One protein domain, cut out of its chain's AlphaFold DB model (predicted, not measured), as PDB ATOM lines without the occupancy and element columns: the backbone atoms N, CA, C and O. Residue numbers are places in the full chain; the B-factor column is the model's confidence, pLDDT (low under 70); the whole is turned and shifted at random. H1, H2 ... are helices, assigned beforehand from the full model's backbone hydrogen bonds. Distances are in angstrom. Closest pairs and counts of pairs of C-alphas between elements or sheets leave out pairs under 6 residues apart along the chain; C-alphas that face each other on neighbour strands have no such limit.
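Overview. This is residues 143 to 205 of the 205 residues of the protein "Aromatic ring-hydroxylating dioxygenase subunit alpha" of Acidimicrobiia bacterium (UniProt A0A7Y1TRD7). This is an open model of two helices that do not meet: a long one, H1, makes much of the length, and a shorter one, H2, is set apart near the other end, joined to it by a long link. Before H1, residues 143 to 153 fold near its first turns. The printed part has 63 residues, with H1 then H2, no named strand, and the class all helix. It is only just loose, close to extended, with a radius of gyration of the C-alphas of 15.7 A; its elongated outline spans 42 by 24 by 24 A.

Along the chain. Find C-alpha 154 at (128.779, 126.989, 138.961); from there H1, residues 154 to 175, runs 33.7 A. H2, residues 189 to 202, runs 20.0 A to C-alpha 202 at (122.439, 91.104, 132.306).

Arrangement. H1 and H2 are apart, with no C-alpha of the one within 8 A of the other. Every O i to N i+4 pair is within hydrogen-bond range in H2, and 15 of 18 in H1.

Size, cuts and confidence. The C-alphas of Glu 150 and Glu 204 are the two farthest apart, 42.1 A. The printed part has no cut. Look at residues 176 to 188 for the long link. Residue 205 alone has pLDDT under 70.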
ATOM      1  N   HIS A 143     112.334 120.047 130.931       88.81
ATOM      2  CA  HIS A 143     112.444 121.340 130.261       88.81
ATOM      3  C   HIS A 143     113.267 122.366 131.054       88.81
ATOM      4  O   HIS A 143     113.563 123.436 130.519       88.81
ATOM      5  N   GLU A 144     113.609 122.050 132.302       93.38
ATOM      6  CA  GLU A 144     114.436 122.874 133.178       93.38
ATOM      7  C   GLU A 144     115.913 122.507 132.995       93.38
ATOM      8  O   GLU A 144     116.259 121.378 132.632       93.38
ATOM      9  N   VAL A 145     116.803 123.473 133.224       92.62
ATOM     10  CA  VAL A 145     118.253 123.260 133.117       92.62
ATOM     11  C   VAL A 145     118.893 123.227 134.499       92.62
ATOM     12  O   VAL A 145     118.398 123.828 135.450       92.62
ATOM     13  N   PHE A 146     120.032 122.550 134.640       92.81
ATOM     14  CA  PHE A 146     120.715 122.449 135.931       92.81
ATOM     15  C   PHE A 146     121.229 123.811 136.409       92.81
ATOM     16  O   PHE A 146     121.408 124.002 137.611       92.81
ATOM     17  N   SER A 147     121.439 124.786 135.517       94.38
ATOM     18  CA  SER A 147     121.733 126.161 135.932       94.38
ATOM     19  C   SER A 147     120.581 126.882 136.640       94.38
ATOM     20  O   SER A 147     120.850 127.894 137.287       94.38
ATOM     21  N   ASP A 148     119.339 126.398 136.529       92.94
ATOM     22  CA  ASP A 148     118.183 126.976 137.232       92.94
ATOM     23  C   ASP A 148     118.152 126.555 138.716       92.94
ATOM     24  O   ASP A 148     117.580 127.253 139.556       92.94
ATOM     25  N   ALA A 149     118.821 125.451 139.066       93.69
ATOM     26  CA  ALA A 149     119.010 125.002 140.442       93.69
ATOM     27  C   ALA A 149     120.155 125.780 141.116       93.69
ATOM     28  O   ALA A 149     121.331 125.406 141.036       93.69
ATOM     29  N   GLU A 150     119.811 126.878 141.795       92.62
ATOM     30  CA  GLU A 150     120.768 127.783 142.452       92.62
ATOM     31  C   GLU A 150     121.736 127.058 143.403       92.62
ATOM     32  O   GLU A 150     122.905 127.436 143.514       92.62
ATOM     33  N   GLU A 151     121.288 125.981 144.056       92.31
ATOM     34  CA  GLU A 151     122.086 125.176 144.980       92.31
ATOM     35  C   GLU A 151     123.298 124.493 144.327       92.31
ATOM     36  O   GLU A 151     124.252 124.139 145.023       92.31
ATOM     37  N   LEU A 152     123.294 124.325 143.001       91.94
ATOM     38  CA  LEU A 152     124.408 123.751 142.244       91.94
ATOM     39  C   LEU A 152     125.489 124.787 141.912       91.94
ATOM     40  O   LEU A 152     126.617 124.421 141.561       91.94
ATOM     41  N   GLY A 153     125.174 126.080 142.016       91.62
ATOM     42  CA  GLY A 153     126.085 127.171 141.691       91.62
ATOM     43  C   GLY A 153     126.723 127.008 140.306       91.62
ATOM     44  O   GLY A 153     126.051 126.789 139.300       91.62
ATOM     45  N   MET A 154     128.053 127.096 140.234       88.62
ATOM     46  CA  MET A 154     128.779 126.989 138.961       88.62
ATOM     47  C   MET A 154     128.723 125.594 138.323       88.62
ATOM     48  O   MET A 154     128.932 125.492 137.113       88.62
ATOM     49  N   LEU A 155     128.423 124.538 139.089       90.31
ATOM     50  CA  LEU A 155     128.324 123.177 138.552       90.31
ATOM     51  C   LEU A 155     127.113 123.003 137.639       90.31
ATOM     52  O   LEU A 155     127.205 122.227 136.692       90.31
ATOM     53  N   GLY A 156     126.033 123.765 137.849       93.44
ATOM     54  CA  GLY A 156     124.855 123.705 136.979       93.44
ATOM     55  C   GLY A 156     125.222 123.917 135.507       93.44
ATOM     56  O   GLY A 156     124.879 123.110 134.652       93.44
ATOM     57  N   LYS A 157     126.086 124.906 135.230       92.75
ATOM     58  CA  LYS A 157     126.585 125.195 133.873       92.75
ATOM     59  C   LYS A 157     127.435 124.076 133.272       92.75
ATOM     60  O   LYS A 157     127.552 123.995 132.052       92.75
ATOM     61  N   VAL A 158     128.112 123.286 134.104       91.56
ATOM     62  CA  VAL A 158     128.902 122.134 133.646       91.56
ATOM     63  C   VAL A 158     127.957 120.997 133.274       91.56
ATOM     64  O   VAL A 158     128.074 120.445 132.185       91.56
ATOM     65  N   PHE A 159     126.954 120.721 134.108       92.44
ATOM     66  CA  PHE A 159     125.957 119.690 133.822       92.44
ATOM     67  C   PHE A 159     125.136 119.994 132.573       92.44
ATOM     68  O   PHE A 159     124.899 119.092 131.775       92.44
ATOM     69  N   ASP A 160     124.788 121.258 132.335       92.69
ATOM     70  CA  ASP A 160     124.096 121.646 131.104       92.69
ATOM     71  C   ASP A 160     124.926 121.329 129.849       92.69
ATOM     72  O   ASP A 160     124.383 120.898 128.829       92.69
ATOM     73  N   GLN A 161     126.255 121.484 129.919       91.00
ATOM     74  CA  GLN A 161     127.155 121.110 128.821       91.00
ATOM     75  C   GLN A 161     127.199 119.593 128.612       91.00
ATOM     76  O   GLN A 161     127.154 119.134 127.467       91.00
ATOM     77  N   ASP A 162     127.257 118.815 129.693       89.44
ATOM     78  CA  ASP A 162     127.263 117.351 129.629       89.44
ATOM     79  C   ASP A 162     125.946 116.815 129.044       89.44
ATOM     80  O   ASP A 162     125.951 116.050 128.073       89.44
ATOM     81  N   LEU A 163     124.803 117.274 129.561       87.50
ATOM     82  CA  LEU A 163     123.473 116.819 129.145       87.50
ATOM     83  C   LEU A 163     123.156 117.184 127.695       87.50
ATOM     84  O   LEU A 163     122.599 116.367 126.953       87.50
ATOM     85  N   PHE A 164     123.593 118.364 127.246       88.75
ATOM     86  CA  PHE A 164     123.481 118.766 125.846       88.75
ATOM     87  C   PHE A 164     124.182 117.790 124.886       88.75
ATOM     88  O   PHE A 164     123.743 117.612 123.741       88.75
ATOM     89  N   ASN A 165     125.263 117.145 125.334       88.88
ATOM     90  CA  ASN A 165     125.978 116.134 124.562       88.88
ATOM     91  C   ASN A 165     125.320 114.753 124.677       88.88
ATOM     92  O   ASN A 165     125.166 114.073 123.660       88.88
ATOM     93  N   MET A 166     124.886 114.343 125.874       89.25
ATOM     94  CA  MET A 166     124.335 113.002 126.122       89.25
ATOM     95  C   MET A 166     123.110 112.682 125.257       89.25
ATOM     96  O   MET A 166     123.059 111.615 124.641       89.25
ATOM     97  N   ALA A 167     122.165 113.618 125.120       85.88
ATOM     98  CA  ALA A 167     120.977 113.412 124.284       85.88
ATOM     99  C   ALA A 167     121.336 113.144 122.808       85.88
ATOM    100  O   ALA A 167     120.697 112.342 122.123       85.88
ATOM    101  N   LYS A 168     122.403 113.780 122.312       91.88
ATOM    102  CA  LYS A 168     122.890 113.580 120.940       91.88
ATOM    103  C   LYS A 168     123.625 112.259 120.776       91.88
ATOM    104  O   LYS A 168     123.513 111.646 119.717       91.88
ATOM    105  N   VAL A 169     124.350 111.816 121.806       92.38
ATOM    106  CA  VAL A 169     124.954 110.478 121.827       92.38
ATOM    107  C   VAL A 169     123.859 109.422 121.709       92.38
ATOM    108  O   VAL A 169     123.950 108.585 120.816       92.38
ATOM    109  N   GLN A 170     122.788 109.511 122.506       91.94
ATOM    110  CA  GLN A 170     121.660 108.575 122.432       91.94
ATOM    111  C   GLN A 170     121.032 108.538 121.030       91.94
ATOM    112  O   GLN A 170     120.872 107.465 120.451       91.94
ATOM    113  N   LEU A 171     120.756 109.704 120.434       93.19
ATOM    114  CA  LEU A 171     120.233 109.778 119.065       93.19
ATOM    115  C   LEU A 171     121.186 109.140 118.036       93.19
ATOM    116  O   LEU A 171     120.750 108.458 117.106       93.19
ATOM    117  N   GLY A 172     122.495 109.343 118.194       93.75
ATOM    118  CA  GLY A 172     123.508 108.720 117.345       93.75
ATOM    119  C   GLY A 172     123.554 107.196 117.497       93.75
ATOM    120  O   GLY A 172     123.676 106.488 116.500       93.75
ATOM    121  N   LEU A 173     123.406 106.682 118.720       92.25
ATOM    122  CA  LEU A 173     123.366 105.244 119.000       92.25
ATOM    123  C   LEU A 173     122.125 104.565 118.413       92.25
ATOM    124  O   LEU A 173     122.223 103.442 117.940       92.25
ATOM    125  N   GLU A 174     120.978 105.239 118.374       92.81
ATOM    126  CA  GLU A 174     119.755 104.679 117.780       92.81
ATOM    127  C   GLU A 174     119.773 104.671 116.246       92.81
ATOM    128  O   GLU A 174     119.059 103.897 115.610       92.81
ATOM    129  N   THR A 175     120.585 105.536 115.641       94.56
ATOM    130  CA  THR A 175     120.670 105.699 114.180       94.56
ATOM    131  C   THR A 175     121.922 105.071 113.572       94.56
ATOM    132  O   THR A 175     122.078 105.054 112.349       94.56
ATOM    133  N   THR A 176     122.824 104.541 114.398       93.19
ATOM    134  CA  THR A 176     124.070 103.934 113.930       93.19
ATOM    135  C   THR A 176     123.813 102.654 113.130       93.19
ATOM    136  O   THR A 176     123.022 101.795 113.507       93.19
ATOM    137  N   HIS A 177     124.539 102.485 112.022       93.25
ATOM    138  CA  HIS A 177     124.587 101.218 111.278       93.25
ATOM    139  C   HIS A 177     125.683 100.275 111.775       93.25
ATOM    140  O   HIS A 177     125.801  99.140 111.312       93.25
ATOM    141  N   LYS A 178     126.540 100.757 112.676       94.19
ATOM    142  CA  LYS A 178     127.624  99.965 113.237       94.19
ATOM    143  C   LYS A 178     127.060  99.078 114.353       94.19
ATOM    144  O   LYS A 178     126.333  99.600 115.188       94.19
ATOM    145  N   PRO A 179     127.448  97.795 114.455       88.06
ATOM    146  CA  PRO A 179     126.921  96.887 115.481       88.06
ATOM    147  C   PRO A 179     127.296  97.261 116.931       88.06
ATOM    148  O   PRO A 179     126.907  96.564 117.855       88.06
ATOM    149  N   GLY A 180     128.068  98.330 117.146       87.12
ATOM    150  CA  GLY A 180     128.474  98.801 118.466       87.12
ATOM    151  C   GLY A 180     129.372 100.038 118.394       87.12
ATOM    152  O   GLY A 180     129.638 100.589 117.320       87.12
ATOM    153  N   ILE A 181     129.890 100.471 119.540       90.94
ATOM    154  CA  ILE A 181     130.756 101.653 119.662       90.94
ATOM    155  C   ILE A 181     132.246 101.303 119.544       90.94
ATOM    156  O   ILE A 181     132.647 100.154 119.687       90.94
ATOM    157  N   THR A 182     133.081 102.278 119.177       92.25
ATOM    158  CA  THR A 182     134.548 102.148 119.279       92.25
ATOM    159  C   THR A 182     134.971 102.980 120.465       92.25
ATOM    160  O   THR A 182     134.627 104.155 120.508       92.25
ATOM    161  N   LEU A 183     135.722 102.372 121.376       93.81
ATOM    162  CA  LEU A 183     136.250 103.031 122.560       93.81
ATOM    163  C   LEU A 183     137.780 103.040 122.506       93.81
ATOM    164  O   LEU A 183     138.413 102.096 122.028       93.81
ATOM    165  N   SER A 184     138.368 104.117 123.002       93.06
ATOM    166  CA  SER A 184     139.792 104.313 123.196       93.06
ATOM    167  C   SER A 184     140.352 103.307 124.193       93.06
ATOM    168  O   SER A 184     139.741 102.967 125.213       93.06
ATOM    169  N   ASN A 185     141.583 102.873 123.926       88.38
ATOM    170  CA  ASN A 185     142.284 101.929 124.788       88.38
ATOM    171  C   ASN A 185     142.563 102.523 126.175       88.38
ATOM    172  O   ASN A 185     142.408 101.824 127.170       88.38
ATOM    173  N   TYR A 186     142.958 103.795 126.263       86.44
ATOM    174  CA  TYR A 186     143.362 104.393 127.539       86.44
ATOM    175  C   TYR A 186     142.260 105.262 128.151       86.44
ATOM    176  O   TYR A 186     141.793 104.979 129.250       86.44
ATOM    177  N   GLN A 187     141.798 106.274 127.414       88.31
ATOM    178  CA  GLN A 187     140.899 107.307 127.946       88.31
ATOM    179  C   GLN A 187     139.506 106.770 128.312       88.31
ATOM    180  O   GLN A 187     138.868 107.271 129.229       88.31
ATOM    181  N   GLU A 188     139.049 105.707 127.646       91.81
ATOM    182  CA  GLU A 188     137.702 105.148 127.835       91.81
ATOM    183  C   GLU A 188     137.728 103.779 128.533       91.81
ATOM    184  O   GLU A 188     136.776 103.003 128.462       91.81
ATOM    185  N   ALA A 189     138.814 103.464 129.250       90.62
ATOM    186  CA  ALA A 189     138.927 102.218 130.009       90.62
ATOM    187  C   ALA A 189     137.809 102.056 131.058       90.62
ATOM    188  O   ALA A 189     137.286 100.955 131.216       90.62
ATOM    189  N   LYS A 190     137.394 103.148 131.719       92.38
ATOM    190  CA  LYS A 190     136.285 103.147 132.692       92.38
ATOM    191  C   LYS A 190     134.942 102.797 132.041       92.38
ATOM    192  O   LYS A 190     134.185 102.014 132.600       92.38
ATOM    193  N   VAL A 191     134.675 103.335 130.848       92.00
ATOM    194  CA  VAL A 191     133.451 103.045 130.078       92.00
ATOM    195  C   VAL A 191     133.431 101.577 129.656       92.00
ATOM    196  O   VAL A 191     132.435 100.893 129.861       92.00
ATOM    197  N   ARG A 192     134.559 101.058 129.148       92.62
ATOM    198  CA  ARG A 192     134.697  99.633 128.797       92.62
ATOM    199  C   ARG A 192     134.441  98.717 129.993       92.62
ATOM    200  O   ARG A 192     133.670  97.777 129.862       92.62
ATOM    201  N   TRP A 193     135.044  99.014 131.146       93.88
ATOM    202  CA  TRP A 193     134.819  98.251 132.377       93.88
ATOM    203  C   TRP A 193     133.353  98.283 132.828       93.88
ATOM    204  O   TRP A 193     132.821  97.250 133.219       93.88
ATOM    205  N   LEU A 194     132.682  99.436 132.739       93.56
ATOM    206  CA  LEU A 194     131.269  99.535 133.107       93.56
ATOM    207  C   LEU A 194     130.397  98.629 132.224       93.56
ATOM    208  O   LEU A 194     129.532  97.932 132.743       93.56
ATOM    209  N   HIS A 195     130.643  98.606 130.910       91.81
ATOM    210  CA  HIS A 195     129.929  97.715 129.992       91.81
ATOM    211  C   HIS A 195     130.227  96.235 130.253       91.81
ATOM    212  O   HIS A 195     129.294  95.443 130.249       91.81
ATOM    213  N   ASP A 196     131.481  95.878 130.541       92.00
ATOM    214  CA  ASP A 196     131.871  94.512 130.918       92.00
ATOM    215  C   ASP A 196     131.106  94.047 132.172       92.00
ATOM    216  O   ASP A 196     130.478  92.989 132.176       92.00
ATOM    217  N   LYS A 197     131.030  94.907 133.202       93.88
ATOM    218  CA  LYS A 197     130.220  94.641 134.399       93.88
ATOM    219  C   LYS A 197     128.733  94.550 134.124       93.88
ATOM    220  O   LYS A 197     128.076  93.698 134.706       93.88
ATOM    221  N   LEU A 198     128.183  95.386 133.251       92.38
ATOM    222  CA  LEU A 198     126.782  95.242 132.861       92.38
ATOM    223  C   LEU A 198     126.547  93.869 132.213       92.38
ATOM    224  O   LEU A 198     125.659  93.152 132.666       92.38
ATOM    225  N   THR A 199     127.370  93.466 131.241       91.81
ATOM    226  CA  THR A 199     127.254  92.168 130.553       91.81
ATOM    227  C   THR A 199     127.335  90.974 131.508       91.81
ATOM    228  O   THR A 199     126.558  90.035 131.353       91.81
ATOM    229  N   GLU A 200     128.199  91.009 132.530       92.88
ATOM    230  CA  GLU A 200     128.249  89.960 133.566       92.88
ATOM    231  C   GLU A 200     126.898  89.749 134.276       92.88
ATOM    232  O   GLU A 200     126.564  88.624 134.646       92.88
ATOM    233  N   TRP A 201     126.134  90.824 134.491       90.62
ATOM    234  CA  TRP A 201     124.891  90.793 135.266       90.62
ATOM    235  C   TRP A 201     123.629  90.630 134.420       90.62
ATOM    236  O   TRP A 201     122.645  90.089 134.925       90.62
ATOM    237  N   VAL A 202     123.628  91.124 133.179       87.25
ATOM    238  CA  VAL A 202     122.439  91.104 132.306       87.25
ATOM    239  C   VAL A 202     122.503  90.078 131.174       87.25
ATOM    240  O   VAL A 202     121.515  89.940 130.458       87.25
ATOM    241  N   GLU A 203     123.614  89.340 131.058       79.19
ATOM    242  CA  GLU A 203     123.936  88.435 129.943       79.19
ATOM    243  C   GLU A 203     124.033  89.173 128.584       79.19
ATOM    244  O   GLU A 203     123.631  90.330 128.438       79.19
ATOM    245  N   GLU A 204     124.653  88.551 127.576       70.62
ATOM    246  CA  GLU A 204     124.642  89.106 126.213       70.62
ATOM    247  C   GLU A 204     123.239  88.949 125.605       70.62
ATOM    248  O   GLU A 204     122.649  87.869 125.677       70.62
ATOM    249  N   ALA A 205     122.713  90.030 125.016       59.09
ATOM    250  CA  ALA A 205     121.418  90.049 124.328       59.09
ATOM    251  C   ALA A 205     121.465  89.395 122.938       59.09
ATOM    252  O   ALA A 205     122.481  89.578 122.225       59.09
TER     253      ALA A 205